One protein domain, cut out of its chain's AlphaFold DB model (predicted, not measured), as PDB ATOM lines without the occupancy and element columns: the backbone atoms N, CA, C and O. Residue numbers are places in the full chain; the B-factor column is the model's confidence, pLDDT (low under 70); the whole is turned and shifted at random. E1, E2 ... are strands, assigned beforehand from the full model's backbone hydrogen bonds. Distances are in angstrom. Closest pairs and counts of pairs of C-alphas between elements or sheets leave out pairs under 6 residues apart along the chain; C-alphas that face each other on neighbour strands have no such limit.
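What this domain is: This is residues 30 to 138 of the 143 residues of an uncharacterized protein of Candidatus Aenigmarchaeota archaeon (UniProt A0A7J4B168). A slender rod, much of it a narrow, flattened barrel of strands: the twisted four-strand sheet E1 E9 E8 E5 is curled, and the two-strand ribbon E2 E4 fills the gap between its edges, E2 beside E1 and E4 beside E5, while a small sheet, E3 E6 E7, makes one end of the rod and is partly face to face with the four-strand sheet. The printed part has 109 residues, with no named helix and nine named strands, E1 to E9 in chain order. Neighbour strands are antiparallel in each sheet, and the class is all strand. The whole is only just loose, close to compact, with a radius of gyration of the C-alphas of 16.0 A and spans of 51 by 18 by 16 A.

How they stand to each other: The largest sheet has the order E1, residues 30 to 43, E9, residues 126 to 138, E8, residues 116 to 123, and E5, residues 87 to 92. From edge to edge its strands' lines turn by 41 degrees and the way across it turns by 52 degrees. N 38 and O 131 join E1 and E9 within hydrogen-bond range at 2.9 A; N 119 and O 130, also 2.9 A, do so for the hairpin E8 and E9, and N 90 and O 118, 3.0 A, for E5 and E8. E2, residues 50 to 59, and E4, residues 73 to 82, are antiparallel neighbours, with N 55 and O 77 at 2.9 A. The closest C-alphas of E1 and E2, Gly 40 and Val 55, are 4.3 A apart; those of E4 and E5, Val 79 and Ala 92, are 5.8 A apart. The third sheet has the order E3, residues 68 to 70, E6, residues 96 to 102, and E7, residues 105 to 112. N 69 and O 101 are 3.0 A apart, and in the hairpin E6 and E7, N 98 and O 110 are 2.8 A apart. This sheet and the largest one form a sandwich, two sheets face to face, with best planes 26 degrees apart and strands at 42 degrees. E3 runs on into E4 at 56 degrees. E2 and E6 are apart.

Where its parts are: E1 is the longest strand by residues, 39.8 A from C-alpha 30 at (-31.739, -24.386, 25.430) to C-alpha 43 at (-49.779, -57.533, 38.208). E9 measures 36.5 A, bends by 55 degrees at residue 134 and ends with C-alpha 138 at (-31.116, -29.912, 25.991). E4 measures 29.4 A and E2 28.7 A. E7 bends by 59 degrees at residue 108.

The domain as a whole: The two C-alphas farthest apart are those of Asn 48 and Asn 103, at 51.7 A. The C-alphas of Leu 30 and Ser 138 are 5.6 A apart. The printed part has no cut and no long link. The mean pLDDT of the printed part is 96.9, and no printed residue is under 70.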
ATOM      1  N   LEU A  30     -30.972 -24.458  24.193       96.62
ATOM      2  CA  LEU A  30     -31.739 -24.386  25.430       96.62
ATOM      3  C   LEU A  30     -31.460 -25.588  26.326       96.62
ATOM      4  O   LEU A  30     -31.252 -26.709  25.857       96.62
ATOM      5  N   ARG A  31     -31.557 -25.359  27.638       97.75
ATOM      6  CA  ARG A  31     -31.664 -26.407  28.658       97.75
ATOM      7  C   ARG A  31     -33.017 -26.277  29.334       97.75
ATOM      8  O   ARG A  31     -33.319 -25.227  29.890       97.75
ATOM      9  N   LEU A  32     -33.811 -27.338  29.283       98.31
ATOM     10  CA  LEU A  32     -35.125 -27.417  29.906       98.31
ATOM     11  C   LEU A  32     -35.066 -28.384  31.081       98.31
ATOM     12  O   LEU A  32     -34.375 -29.402  31.030       98.31
ATOM     13  N   SER A  33     -35.795 -28.064  32.143       98.25
ATOM     14  CA  SER A  33     -35.777 -28.851  33.367       98.25
ATOM     15  C   SER A  33     -37.103 -28.835  34.111       98.25
ATOM     16  O   SER A  33     -37.913 -27.919  33.957       98.25
ATOM     17  N   GLY A  34     -37.327 -29.876  34.906       98.00
ATOM     18  CA  GLY A  34     -38.545 -30.076  35.682       98.00
ATOM     19  C   GLY A  34     -38.534 -31.431  36.378       98.00
ATOM     20  O   GLY A  34     -37.603 -32.216  36.218       98.00
ATOM     21  N   TYR A  35     -39.567 -31.714  37.164       97.62
ATOM     22  CA  TYR A  35     -39.730 -33.020  37.797       97.62
ATOM     23  C   TYR A  35     -40.665 -33.893  36.970       97.62
ATOM     24  O   TYR A  35     -41.729 -33.443  36.547       97.62
ATOM     25  N   LEU A  36     -40.285 -35.155  36.796       98.12
ATOM     26  CA  LEU A  36     -41.183 -36.205  36.336       98.12
ATOM     27  C   LEU A  36     -41.408 -37.174  37.495       98.12
ATOM     28  O   LEU A  36     -40.454 -37.743  38.026       98.12
ATOM     29  N   SER A  37     -42.671 -37.346  37.875       97.88
ATOM     30  CA  SER A  37     -43.108 -38.373  38.822       97.88
ATOM     31  C   SER A  37     -43.894 -39.429  38.063       97.88
ATOM     32  O   SER A  37     -44.781 -39.077  37.290       97.88
ATOM     33  N   LEU A  38     -43.568 -40.701  38.272       98.50
ATOM     34  CA  LEU A  38     -44.230 -41.837  37.643       98.50
ATOM     35  C   LEU A  38     -44.801 -42.755  38.716       98.50
ATOM     36  O   LEU A  38     -44.176 -42.968  39.756       98.50
ATOM     37  N   SER A  39     -45.968 -43.332  38.445       98.56
ATOM     38  CA  SER A  39     -46.520 -44.399  39.272       98.56
ATOM     39  C   SER A  39     -47.390 -45.367  38.481       98.56
ATOM     40  O   SER A  39     -47.895 -45.023  37.416       98.56
ATOM     41  N   GLY A  40     -47.567 -46.584  38.987       98.38
ATOM     42  CA  GLY A  40     -48.422 -47.584  38.355       98.38
ATOM     43  C   GLY A  40     -48.578 -48.840  39.200       98.38
ATOM     44  O   GLY A  40     -47.706 -49.176  39.998       98.38
ATOM     45  N   ASN A  41     -49.699 -49.537  39.017       98.06
ATOM     46  CA  ASN A  41     -49.937 -50.855  39.601       98.06
ATOM     47  C   ASN A  41     -49.659 -51.925  38.548       98.06
ATOM     48  O   ASN A  41     -50.209 -51.866  37.449       98.06
ATOM     49  N   ILE A  42     -48.829 -52.907  38.887       98.25
ATOM     50  CA  ILE A  42     -48.433 -53.982  37.977       98.25
ATOM     51  C   ILE A  42     -48.799 -55.320  38.600       98.25
ATOM     52  O   ILE A  42     -48.481 -55.574  39.760       98.25
ATOM     53  N   TYR A  43     -49.464 -56.167  37.815       97.75
ATOM     54  CA  TYR A  43     -49.779 -57.533  38.208       97.75
ATOM     55  C   TYR A  43     -48.517 -58.400  38.184       97.75
ATOM     56  O   TYR A  43     -47.794 -58.447  37.187       97.75
ATOM     57  N   VAL A  44     -48.273 -59.098  39.285       97.00
ATOM     58  CA  VAL A  44     -47.185 -60.051  39.478       97.00
ATOM     59  C   VAL A  44     -47.823 -61.430  39.683       97.00
ATOM     60  O   VAL A  44     -48.382 -61.670  40.751       97.00
ATOM     61  N   PRO A  45     -47.791 -62.325  38.675       92.25
ATOM     62  CA  PRO A  45     -48.493 -63.611  38.726       92.25
ATOM     63  C   PRO A  45     -48.143 -64.479  39.937       92.25
ATOM     64  O   PRO A  45     -49.022 -65.116  40.514       92.25
ATOM     65  N   SER A  46     -46.863 -64.514  40.305       90.12
ATOM     66  CA  SER A  46     -46.366 -65.204  41.491       90.12
ATOM     67  C   SER A  46     -45.008 -64.637  41.898       90.12
ATOM     68  O   SER A  46     -44.336 -63.967  41.116       90.12
ATOM     69  N   GLN A  47     -44.544 -64.957  43.106       84.19
ATOM     70  CA  GLN A  47     -43.125 -64.778  43.418       84.19
ATOM     71  C   GLN A  47     -42.267 -65.586  42.434       84.19
ATOM     72  O   GLN A  47     -42.677 -66.653  41.971       84.19
ATOM     73  N   ASN A  48     -41.081 -65.068  42.114       90.44
ATOM     74  CA  ASN A  48     -40.161 -65.620  41.119       90.44
ATOM     75  C   ASN A  48     -40.779 -65.736  39.717       90.44
ATOM     76  O   ASN A  48     -40.571 -66.731  39.026       90.44
ATOM     77  N   SER A  49     -41.549 -64.728  39.301       93.56
ATOM     78  CA  SER A  49     -42.089 -64.637  37.944       93.56
ATOM     79  C   SER A  49     -41.610 -63.381  37.227       93.56
ATOM     80  O   SER A  49     -41.210 -62.387  37.836       93.56
ATOM     81  N   TYR A  50     -41.708 -63.401  35.903       96.38
ATOM     82  CA  TYR A  50     -41.616 -62.185  35.110       96.38
ATOM     83  C   TYR A  50     -42.911 -61.379  35.247       96.38
ATOM     84  O   TYR A  50     -44.003 -61.952  35.290       96.38
ATOM     85  N   ALA A  51     -42.789 -60.058  35.313       97.50
ATOM     86  CA  ALA A  51     -43.912 -59.134  35.322       97.50
ATOM     87  C   ALA A  51     -43.596 -57.924  34.443       97.50
ATOM     88  O   ALA A  51     -42.438 -57.554  34.228       97.50
ATOM     89  N   SER A  52     -44.646 -57.304  33.915       97.81
ATOM     90  CA  SER A  52     -44.510 -56.088  33.129       97.81
ATOM     91  C   SER A  52     -45.787 -55.273  33.145       97.81
ATOM     92  O   SER A  52     -46.872 -55.807  33.369       97.81
ATOM     93  N   GLY A  53     -45.651 -53.982  32.894       98.06
ATOM     94  CA  GLY A  53     -46.773 -53.069  32.861       98.06
ATOM     95  C   GLY A  53     -46.306 -51.656  32.585       98.06
ATOM     96  O   GLY A  53     -45.207 -51.432  32.080       98.06
ATOM     97  N   TYR A  54     -47.158 -50.705  32.930       98.38
ATOM     98  CA  TYR A  54     -46.910 -49.301  32.678       98.38
ATOM     99  C   TYR A  54     -46.872 -48.512  33.980       98.38
ATOM    100  O   TYR A  54     -47.656 -48.762  34.898       98.38
ATOM    101  N   VAL A  55     -45.977 -47.533  34.027       98.56
ATOM    102  CA  VAL A  55     -45.994 -46.451  35.009       98.56
ATOM    103  C   VAL A  55     -46.189 -45.137  34.270       98.56
ATOM    104  O   VAL A  55     -45.633 -44.927  33.190       98.56
ATOM    105  N   SER A  56     -46.985 -44.246  34.840       98.56
ATOM    106  CA  SER A  56     -47.373 -43.016  34.171       98.56
ATOM    107  C   SER A  56     -47.394 -41.814  35.097       98.56
ATOM    108  O   SER A  56     -47.346 -41.930  36.323       98.56
ATOM    109  N   GLY A  57     -47.421 -40.636  34.484       98.12
ATOM    110  CA  GLY A  57     -47.443 -39.366  35.186       98.12
ATOM    111  C   GLY A  57     -47.443 -38.187  34.230       98.12
ATOM    112  O   GLY A  57     -47.623 -38.344  33.025       98.12
ATOM    113  N   TRP A  58     -47.244 -36.996  34.783       97.56
ATOM    114  CA  TRP A  58     -47.223 -35.748  34.027       97.56
ATOM    115  C   TRP A  58     -45.858 -35.085  34.146       97.56
ATOM    116  O   TRP A  58     -45.240 -35.107  35.211       97.56
ATOM    117  N   VAL A  59     -45.407 -34.473  33.054       97.81
ATOM    118  CA  VAL A  59     -44.179 -33.676  33.022       97.81
ATOM    119  C   VAL A  59     -44.424 -32.349  32.325       97.81
ATOM    120  O   VAL A  59     -45.119 -32.273  31.312       97.81
ATOM    121  N   SER A  60     -43.811 -31.302  32.856       97.75
ATOM    122  CA  SER A  60     -43.613 -30.030  32.173       97.75
ATOM    123  C   SER A  60     -42.192 -29.574  32.472       97.75
ATOM    124  O   SER A  60     -41.723 -29.681  33.609       97.75
ATOM    125  N   LEU A  61     -41.493 -29.125  31.437       98.38
ATOM    126  CA  LEU A  61     -40.119 -28.660  31.521       98.38
ATOM    127  C   LEU A  61     -40.071 -27.184  31.146       98.38
ATOM    128  O   LEU A  61     -40.825 -26.742  30.282       98.38
ATOM    129  N   LYS A  62     -39.162 -26.438  31.765       98.44
ATOM    130  CA  LYS A  62     -38.906 -25.033  31.443       98.44
ATOM    131  C   LYS A  62     -37.427 -24.702  31.516       98.44
ATOM    132  O   LYS A  62     -36.668 -25.380  32.214       98.44
ATOM    133  N   ASP A  63     -37.021 -23.674  30.786       98.00
ATOM    134  CA  ASP A  63     -35.700 -23.085  30.949       98.00
ATOM    135  C   ASP A  63     -35.621 -22.267  32.252       98.00
ATOM    136  O   ASP A  63     -36.599 -22.135  32.994       98.00
ATOM    137  N   SER A  64     -34.445 -21.721  32.558       97.19
ATOM    138  CA  SER A  64     -34.243 -20.936  33.782       97.19
ATOM    139  C   SER A  64     -35.061 -19.645  33.818       97.19
ATOM    140  O   SER A  64     -35.373 -19.172  34.909       97.19
ATOM    141  N   SER A  65     -35.398 -19.067  32.659       96.94
ATOM    142  CA  SER A  65     -36.215 -17.852  32.584       96.94
ATOM    143  C   SER A  65     -37.723 -18.135  32.624       96.94
ATOM    144  O   SER A  65     -38.496 -17.275  33.039       96.94
ATOM    145  N   GLY A  66     -38.149 -19.337  32.219       97.06
ATOM    146  CA  GLY A  66     -39.554 -19.685  32.012       97.06
ATOM    147  C   GLY A  66     -40.116 -19.208  30.669       97.06
ATOM    148  O   GLY A  66     -41.290 -19.452  30.394       97.06
ATOM    149  N   GLU A  67     -39.308 -18.550  29.834       97.06
ATOM    150  CA  GLU A  67     -39.686 -18.099  28.491       97.06
ATOM    151  C   GLU A  67     -39.925 -19.287  27.546       97.06
ATOM    152  O   GLU A  67     -40.827 -19.233  26.704       97.06
ATOM    153  N   TYR A  68     -39.154 -20.369  27.715       98.12
ATOM    154  CA  TYR A  68     -39.282 -21.599  26.936       98.12
ATOM    155  C   TYR A  68     -39.787 -22.725  27.819       98.12
ATOM    156  O   TYR A  68     -39.210 -23.023  28.868       98.12
ATOM    157  N   TYR A  69     -40.845 -23.393  27.374       98.50
ATOM    158  CA  TYR A  69     -41.492 -24.425  28.171       98.50
ATOM    159  C   TYR A  69     -42.118 -25.521  27.315       98.50
ATOM    160  O   TYR A  69     -42.401 -25.338  26.134       98.50
ATOM    161  N   THR A  70     -42.374 -26.668  27.927       98.44
ATOM    162  CA  THR A  70     -43.263 -27.694  27.383       98.44
ATOM    163  C   THR A  70     -44.599 -27.619  28.110       98.44
ATOM    164  O   THR A  70     -44.652 -27.370  29.320       98.44
ATOM    165  N   ASN A  71     -45.694 -27.893  27.405       97.62
ATOM    166  CA  ASN A  71     -46.979 -28.105  28.067       97.62
ATOM    167  C   ASN A  71     -46.907 -29.307  29.022       97.62
ATOM    168  O   ASN A  71     -46.038 -30.177  28.885       97.62
ATOM    169  N   SER A  72     -47.852 -29.364  29.965       96.75
ATOM    170  CA  SER A  72     -48.058 -30.566  30.773       96.75
ATOM    171  C   SER A  72     -48.391 -31.734  29.850       96.75
ATOM    172  O   SER A  72     -49.403 -31.717  29.148       96.75
ATOM    173  N   THR A  73     -47.504 -32.719  29.814       97.00
ATOM    174  CA  THR A  73     -47.583 -33.856  28.904       97.00
ATOM    175  C   THR A  73     -47.721 -35.133  29.711       97.00
ATOM    176  O   THR A  73     -46.937 -35.372  30.633       97.00
ATOM    177  N   TYR A  74     -48.721 -35.944  29.368       97.56
ATOM    178  CA  TYR A  74     -48.869 -37.272  29.942       97.56
ATOM    179  C   TYR A  74     -47.778 -38.184  29.388       97.56
ATOM    180  O   TYR A  74     -47.576 -38.264  28.171       97.56
ATOM    181  N   VAL A  75     -47.095 -38.862  30.298       97.56
ATOM    182  CA  VAL A  75     -46.026 -39.811  30.024       97.56
ATOM    183  C   VAL A  75     -46.490 -41.191  30.445       97.56
ATOM    184  O   VAL A  75     -47.033 -41.363  31.535       97.56
ATOM    185  N   ASN A  76     -46.232 -42.180  29.594       97.38
ATOM    186  CA  ASN A  76     -46.521 -43.578  29.866       97.38
ATOM    187  C   ASN A  76     -45.299 -44.430  29.519       97.38
ATOM    188  O   ASN A  76     -44.975 -44.598  28.345       97.38
ATOM    189  N   ALA A  77     -44.615 -44.952  30.532       98.19
ATOM    190  CA  ALA A  77     -43.393 -45.725  30.369       98.19
ATOM    191  C   ALA A  77     -43.663 -47.205  30.652       98.19
ATOM    192  O   ALA A  77     -44.193 -47.561  31.706       98.19
ATOM    193  N   TYR A  78     -43.284 -48.068  29.712       98.12
ATOM    194  CA  TYR A  78     -43.304 -49.512  29.923       98.12
ATOM    195  C   TYR A  78     -42.135 -49.920  30.820       98.12
ATOM    196  O   TYR A  78     -41.005 -49.467  30.625       98.12
ATOM    197  N   VAL A  79     -42.403 -50.798  31.780       98.19
ATOM    198  CA  VAL A  79     -41.380 -51.424  32.615       98.19
ATOM    199  C   VAL A  79     -41.592 -52.925  32.657       98.19
ATOM    200  O   VAL A  79     -42.722 -53.420  32.625       98.19
ATOM    201  N   SER A  80     -40.492 -53.653  32.781       97.50
ATOM    202  CA  SER A  80     -40.509 -55.084  33.030       97.50
ATOM    203  C   SER A  80     -39.400 -55.481  33.989       97.50
ATOM    204  O   SER A  80     -38.363 -54.821  34.077       97.50
ATOM    205  N   PHE A  81     -39.648 -56.532  34.766       97.19
ATOM    206  CA  PHE A  81     -38.731 -56.992  35.801       97.19
ATOM    207  C   PHE A  81     -38.997 -58.455  36.170       97.19
ATOM    208  O   PHE A  81     -40.077 -59.000  35.935       97.19
ATOM    209  N   TRP A  82     -37.992 -59.083  36.779       96.44
ATOM    210  CA  TRP A  82     -38.115 -60.385  37.426       96.44
ATOM    211  C   TRP A  82     -38.405 -60.197  38.919       96.44
ATOM    212  O   TRP A  82     -37.604 -59.600  39.639       96.44
ATOM    213  N   ALA A  83     -39.536 -60.709  39.396       94.19
ATOM    214  CA  ALA A  83     -39.977 -60.600  40.785       94.19
ATOM    215  C   ALA A  83     -39.301 -61.651  41.686       94.19
ATOM    216  O   ALA A  83     -39.962 -62.514  42.258       94.19
ATOM    217  N   GLY A  84     -37.969 -61.604  41.795       91.69
ATOM    218  CA  GLY A  84     -37.191 -62.524  42.644       91.69
ATOM    219  C   GLY A  84     -37.183 -62.173  44.140       91.69
ATOM    220  O   GLY A  84     -36.736 -62.961  44.964       91.69
ATOM    221  N   SER A  85     -37.660 -60.979  44.493       90.38
ATOM    222  CA  SER A  85     -37.777 -60.471  45.862       90.38
ATOM    223  C   SER A  85     -39.108 -59.735  46.015       90.38
ATOM    224  O   SER A  85     -39.710 -59.329  45.023       90.38
ATOM    225  N   ASN A  86     -39.550 -59.523  47.256       93.25
ATOM    226  CA  ASN A  86     -40.743 -58.726  47.551       93.25
ATOM    227  C   ASN A  86     -40.551 -57.233  47.249       93.25
ATOM    228  O   ASN A  86     -41.539 -56.518  47.131       93.25
ATOM    229  N   TYR A  87     -39.313 -56.751  47.135       96.69
ATOM    230  CA  TYR A  87     -39.023 -55.380  46.724       96.69
ATOM    231  C   TYR A  87     -38.618 -55.336  45.253       96.69
ATOM    232  O   TYR A  87     -37.731 -56.077  44.822       96.69
ATOM    233  N   VAL A  88     -39.243 -54.435  44.502       97.19
ATOM    234  CA  VAL A  88     -38.966 -54.201  43.086       97.19
ATOM    235  C   VAL A  88     -38.349 -52.820  42.928       97.19
ATOM    236  O   VAL A  88     -38.856 -51.837  43.463       97.19
ATOM    237  N   TYR A  89     -37.277 -52.750  42.145       97.69
ATOM    238  CA  TYR A  89     -36.655 -51.514  41.688       97.69
ATOM    239  C   TYR A  89     -36.377 -51.637  40.192       97.69
ATOM    240  O   TYR A  89     -35.757 -52.606  39.752       97.69
ATOM    241  N   VAL A  90     -36.837 -50.665  39.408       97.88
ATOM    242  CA  VAL A  90     -36.642 -50.635  37.956       97.88
ATOM    243  C   VAL A  90     -36.543 -49.191  37.477       97.88
ATOM    244  O   VAL A  90     -37.127 -48.282  38.064       97.88
ATOM    245  N   THR A  91     -35.802 -48.968  36.398       98.31
ATOM    246  CA  THR A  91     -35.738 -47.659  35.744       98.31
ATOM    247  C   THR A  91     -36.745 -47.615  34.601       98.31
ATOM    248  O   THR A  91     -36.654 -48.404  33.663       98.31
ATOM    249  N   ALA A  92     -37.692 -46.685  34.672       98.31
ATOM    250  CA  ALA A  92     -38.662 -46.424  33.620       98.31
ATOM    251  C   ALA A  92     -38.107 -45.403  32.621       98.31
ATOM    252  O   ALA A  92     -37.606 -44.355  33.028       98.31
ATOM    253  N   TYR A  93     -38.224 -45.685  31.323       97.62
ATOM    254  CA  TYR A  93     -37.751 -44.805  30.251       97.62
ATOM    255  C   TYR A  93     -38.944 -44.275  29.438       97.62
ATOM    256  O   TYR A  93     -39.504 -45.024  28.637       97.62
ATOM    257  N   PRO A  94     -39.350 -43.007  29.640       96.12
ATOM    258  CA  PRO A  94     -40.456 -42.373  28.916       96.12
ATOM    259  C   PRO A  94     -40.335 -42.399  27.391       96.12
ATOM    260  O   PRO A  94     -41.319 -42.665  26.711       96.12
ATOM    261  N   ASN A  95     -39.140 -42.117  26.863       96.19
ATOM    262  CA  ASN A  95     -38.822 -42.130  25.432       96.19
ATOM    263  C   ASN A  95     -39.810 -41.325  24.562       96.19
ATOM    264  O   ASN A  95     -40.273 -41.802  23.524       96.19
ATOM    265  N   GLN A  96     -40.128 -40.095  24.976       96.19
ATOM    266  CA  GLN A  96     -41.195 -39.279  24.387       96.19
ATOM    267  C   GLN A  96     -40.681 -37.930  23.867       96.19
ATOM    268  O   GLN A  96     -39.880 -37.269  24.521       96.19
ATOM    269  N   ASN A  97     -41.169 -37.489  22.705       97.31
ATOM    270  CA  ASN A  97     -40.922 -36.132  22.209       97.31
ATOM    271  C   ASN A  97     -41.881 -35.135  22.865       97.31
ATOM    272  O   ASN A  97     -43.092 -35.357  22.894       97.31
ATOM    273  N   LEU A  98     -41.336 -34.023  23.349       97.88
ATOM    274  CA  LEU A  98     -42.078 -32.912  23.932       97.88
ATOM    275  C   LEU A  98     -41.931 -31.680  23.039       97.88
ATOM    276  O   LEU A  98     -40.817 -31.314  22.664       97.88
ATOM    277  N   THR A  99     -43.039 -31.018  22.717       98.06
ATOM    278  CA  THR A  99     -43.015 -29.754  21.969       98.06
ATOM    279  C   THR A  99     -42.579 -28.612  22.882       98.06
ATOM    280  O   THR A  99     -43.109 -28.461  23.986       98.06
ATOM    281  N   VAL A 100     -41.636 -27.799  22.410       98.31
ATOM    282  CA  VAL A 100     -41.156 -26.598  23.101       98.31
ATOM    283  C   VAL A 100     -41.902 -25.384  22.568       98.31
ATOM    284  O   VAL A 100     -42.014 -25.197  21.354       98.31
ATOM    285  N   TYR A 101     -42.391 -24.558  23.482       98.00
ATOM    286  CA  TYR A 101     -43.158 -23.354  23.213       98.00
ATOM    287  C   TYR A 101     -42.432 -22.114  23.719       98.00
ATOM    288  O   TYR A 101     -41.754 -22.160  24.743       98.00
ATOM    289  N   LYS A 102     -42.652 -21.002  23.016       97.25
ATOM    290  CA  LYS A 102     -42.317 -19.636  23.426       97.25
ATOM    291  C   LYS A 102     -43.509 -18.747  23.092       97.25
ATOM    292  O   LYS A 102     -43.994 -18.778  21.961       97.25
ATOM    293  N   ASN A 103     -44.021 -17.980  24.056       95.81
ATOM    294  CA  ASN A 103     -45.199 -17.116  23.863       95.81
ATOM    295  C   ASN A 103     -46.404 -17.848  23.222       95.81
ATOM    296  O   ASN A 103     -47.065 -17.319  22.328       95.81
ATOM    297  N   GLY A 104     -46.650 -19.102  23.619       96.12
ATOM    298  CA  GLY A 104     -47.736 -19.935  23.086       96.12
ATOM    299  C   GLY A 104     -47.510 -20.522  21.686       96.12
ATOM    300  O   GLY A 104     -48.357 -21.277  21.212       96.12
ATOM    301  N   LYS A 105     -46.382 -20.236  21.022       96.31
ATOM    302  CA  LYS A 105     -46.048 -20.770  19.690       96.31
ATOM    303  C   LYS A 105     -45.027 -21.906  19.788       96.31
ATOM    304  O   LYS A 105     -44.081 -21.773  20.565       96.31
ATOM    305  N   PRO A 106     -45.179 -23.002  19.022       96.44
ATOM    306  CA  PRO A 106     -44.180 -24.062  18.975       96.44
ATOM    307  C   PRO A 106     -42.914 -23.563  18.264       96.44
ATOM    308  O   PRO A 106     -42.996 -23.031  17.161       96.44
ATOM    309  N   VAL A 107     -41.756 -23.752  18.893       96.75
ATOM    310  CA  VAL A 107     -40.439 -23.311  18.383       96.75
ATOM    311  C   VAL A 107     -39.454 -24.469  18.191       96.75
ATOM    312  O   VAL A 107     -38.383 -24.303  17.614       96.75
ATOM    313  N   GLY A 108     -39.815 -25.669  18.646       96.06
ATOM    314  CA  GLY A 108     -39.012 -26.871  18.465       96.06
ATOM    315  C   GLY A 108     -39.557 -28.052  19.254       96.06
ATOM    316  O   GLY A 108     -40.709 -28.059  19.695       96.06
ATOM    317  N   SER A 109     -38.716 -29.060  19.448       96.81
ATOM    318  CA  SER A 109     -39.026 -30.214  20.289       96.81
ATOM    319  C   SER A 109     -37.799 -30.665  21.072       96.81
ATOM    320  O   SER A 109     -36.671 -30.291  20.754       96.81
ATOM    321  N   VAL A 110     -38.016 -31.444  22.124       97.38
ATOM    322  CA  VAL A 110     -36.961 -32.099  22.896       97.38
ATOM    323  C   VAL A 110     -37.348 -33.546  23.170       97.38
ATOM    324  O   VAL A 110     -38.516 -33.841  23.425       97.38
ATOM    325  N   TYR A 111     -36.372 -34.449  23.123       97.06
ATOM    326  CA  TYR A 111     -36.592 -35.863  23.399       97.06
ATOM    327  C   TYR A 111     -36.324 -36.179  24.872       97.06
ATOM    328  O   TYR A 111     -35.231 -35.941  25.385       97.06
ATOM    329  N   LEU A 112     -37.329 -36.719  25.554       97.00
ATOM    330  CA  LEU A 112     -37.250 -37.180  26.931       97.00
ATOM    331  C   LEU A 112     -36.879 -38.667  26.958       97.00
ATOM    332  O   LEU A 112     -37.751 -39.526  26.829       97.00
ATOM    333  N   SER A 113     -35.598 -38.964  27.165       95.56
ATOM    334  CA  SER A 113     -35.066 -40.331  27.319       95.56
ATOM    335  C   SER A 113     -34.488 -40.614  28.707       95.56
ATOM    336  O   SER A 113     -33.991 -41.708  28.964       95.56
ATOM    337  N   ASP A 114     -34.541 -39.640  29.613       94.62
ATOM    338  CA  ASP A 114     -33.969 -39.781  30.942       94.62
ATOM    339  C   ASP A 114     -34.726 -40.833  31.764       94.62
ATOM    340  O   ASP A 114     -35.929 -40.717  32.006       94.62
ATOM    341  N   GLY A 115     -33.997 -41.847  32.232       96.69
ATOM    342  CA  GLY A 115     -34.553 -42.898  33.074       96.69
ATOM    343  C   GLY A 115     -34.988 -42.368  34.442       96.69
ATOM    344  O   GLY A 115     -34.233 -41.633  35.089       96.69
ATOM    345  N   VAL A 116     -36.180 -42.768  34.884       98.25
ATOM    346  CA  VAL A 116     -36.763 -42.448  36.193       98.25
ATOM    347  C   VAL A 116     -36.777 -43.716  37.053       98.25
ATOM    348  O   VAL A 116     -37.435 -44.688  36.676       98.25
ATOM    349  N   PRO A 117     -36.072 -43.741  38.195       98.31
ATOM    350  CA  PRO A 117     -36.128 -44.879  39.099       98.31
ATOM    351  C   PRO A 117     -37.516 -44.957  39.737       98.31
ATOM    352  O   PRO A 117     -38.003 -43.973  40.292       98.31
ATOM    353  N   VAL A 118     -38.142 -46.128  39.668       98.62
ATOM    354  CA  VAL A 118     -39.400 -46.432  40.351       98.62
ATOM    355  C   VAL A 118     -39.235 -47.699  41.178       98.62
ATOM    356  O   VAL A 118     -38.492 -48.615  40.818       98.62
ATOM    357  N   SER A 119     -39.919 -47.750  42.314       98.38
ATOM    358  CA  SER A 119     -39.821 -48.884  43.227       98.38
ATOM    359  C   SER A 119     -41.096 -49.102  44.022       98.38
ATOM    360  O   SER A 119     -41.960 -48.223  44.078       98.38
ATOM    361  N   GLY A 120     -41.214 -50.287  44.612       98.12
ATOM    362  CA  GLY A 120     -42.378 -50.672  45.392       98.12
ATOM    363  C   GLY A 120     -42.236 -52.047  46.025       98.12
ATOM    364  O   GLY A 120     -41.354 -52.830  45.671       98.12
ATOM    365  N   TRP A 121     -43.138 -52.334  46.958       97.56
ATOM    366  CA  TRP A 121     -43.259 -53.642  47.593       97.56
ATOM    367  C   TRP A 121     -44.408 -54.418  46.961       97.56
ATOM    368  O   TRP A 121     -45.505 -53.886  46.785       97.56
ATOM    369  N   ILE A 122     -44.152 -55.677  46.624       96.50
ATOM    370  CA  ILE A 122     -45.180 -56.617  46.192       96.50
ATOM    371  C   ILE A 122     -46.110 -56.886  47.378       96.50
ATOM    372  O   ILE A 122     -45.661 -57.229  48.472       96.50
ATOM    373  N   ASN A 123     -47.411 -56.742  47.146       95.06
ATOM    374  CA  ASN A 123     -48.478 -57.053  48.085       95.06
ATOM    375  C   ASN A 123     -49.531 -57.918  47.375       95.06
ATOM    376  O   ASN A 123     -50.234 -57.456  46.472       95.06
ATOM    377  N   GLY A 124     -49.609 -59.196  47.754       93.50
ATOM    378  CA  GLY A 124     -50.374 -60.197  47.009       93.50
ATOM    379  C   GLY A 124     -49.797 -60.390  45.605       93.50
ATOM    380  O   GLY A 124     -48.597 -60.604  45.454       93.50
ATOM    381  N   ASN A 125     -50.644 -60.264  44.583       96.12
ATOM    382  CA  ASN A 125     -50.251 -60.404  43.175       96.12
ATOM    383  C   ASN A 125     -50.046 -59.050  42.481       96.12
ATOM    384  O   ASN A 125     -50.211 -58.944  41.268       96.12
ATOM    385  N   TYR A 126     -49.757 -57.987  43.231       97.31
ATOM    386  CA  TYR A 126     -49.574 -56.653  42.669       97.31
ATOM    387  C   TYR A 126     -48.383 -55.947  43.300       97.31
ATOM    388  O   TYR A 126     -48.059 -56.159  44.465       97.31
ATOM    389  N   VAL A 127     -47.761 -55.056  42.537       97.94
ATOM    390  CA  VAL A 127     -46.813 -54.067  43.047       97.94
ATOM    391  C   VAL A 127     -47.247 -52.684  42.598       97.94
ATOM    392  O   VAL A 127     -47.520 -52.461  41.418       97.94
ATOM    393  N   TYR A 128     -47.302 -51.752  43.545       98.31
ATOM    394  CA  TYR A 128     -47.412 -50.332  43.242       98.31
ATOM    395  C   TYR A 128     -46.004 -49.759  43.113       98.31
ATOM    396  O   TYR A 128     -45.289 -49.637  44.106       98.31
ATOM    397  N   LEU A 129     -45.593 -49.441  41.888       98.50
ATOM    398  CA  LEU A 129     -44.332 -48.763  41.627       98.50
ATOM    399  C   LEU A 129     -44.556 -47.258  41.659       98.50
ATOM    400  O   LEU A 129     -45.501 -46.758  41.052       98.50
ATOM    401  N   SER A 130     -43.661 -46.535  42.321       98.56
ATOM    402  CA  SER A 130     -43.628 -45.076  42.270       98.56
ATOM    403  C   SER A 130     -42.203 -44.549  42.351       98.56
ATOM    404  O   SER A 130     -41.298 -45.218  42.856       98.56
ATOM    405  N   GLY A 131     -41.998 -43.351  41.821       98.31
ATOM    406  CA  GLY A 131     -40.717 -42.669  41.879       98.31
ATOM    407  C   GLY A 131     -40.760 -41.326  41.175       98.31
ATOM    408  O   GLY A 131     -41.689 -41.019  40.426       98.31
ATOM    409  N   SER A 132     -39.756 -40.501  41.438       97.94
ATOM    410  CA  SER A 132     -39.613 -39.206  40.788       97.94
ATOM    411  C   SER A 132     -38.150 -38.891  40.538       97.94
ATOM    412  O   SER A 132     -37.258 -39.398  41.220       97.94
ATOM    413  N   LYS A 133     -37.901 -38.060  39.531       98.12
ATOM    414  CA  LYS A 133     -36.563 -37.587  39.195       98.12
ATOM    415  C   LYS A 133     -36.635 -36.160  38.671       98.12
ATOM    416  O   LYS A 133     -37.554 -35.805  37.933       98.12
ATOM    417  N   TYR A 134     -35.641 -35.358  39.043       97.94
ATOM    418  CA  TYR A 134     -35.371 -34.095  38.373       97.94
ATOM    419  C   TYR A 134     -34.742 -34.371  37.007       97.94
ATOM    420  O   TYR A 134     -33.672 -34.974  36.911       97.94
ATOM    421  N   ILE A 135     -35.427 -33.945  35.957       96.94
ATOM    422  CA  ILE A 135     -35.040 -34.146  34.570       96.94
ATOM    423  C   ILE A 135     -34.393 -32.870  34.054       96.94
ATOM    424  O   ILE A 135     -34.883 -31.765  34.298       96.94
ATOM    425  N   MET A 136     -33.319 -33.036  33.290       97.19
ATOM    426  CA  MET A 136     -32.711 -31.957  32.533       97.19
ATOM    427  C   MET A 136     -32.366 -32.448  31.135       97.19
ATOM    428  O   MET A 136     -31.635 -33.418  30.975       97.19
ATOM    429  N   VAL A 137     -32.870 -31.748  30.130       97.00
ATOM    430  CA  VAL A 137     -32.670 -32.074  28.717       97.00
ATOM    431  C   VAL A 137     -32.238 -30.826  27.965       97.00
ATOM    432  O   VAL A 137     -32.523 -29.702  28.384       97.00
ATOM    433  N   SER A 138     -31.547 -31.012  26.849       97.06
ATOM    434  CA  SER A 138     -31.116 -29.912  25.991       97.06
ATOM    435  C   SER A 138     -31.644 -30.066  24.578       97.06
ATOM    436  O   SER A 138     -31.758 -31.186  24.082       97.06
TER     437      SER A 138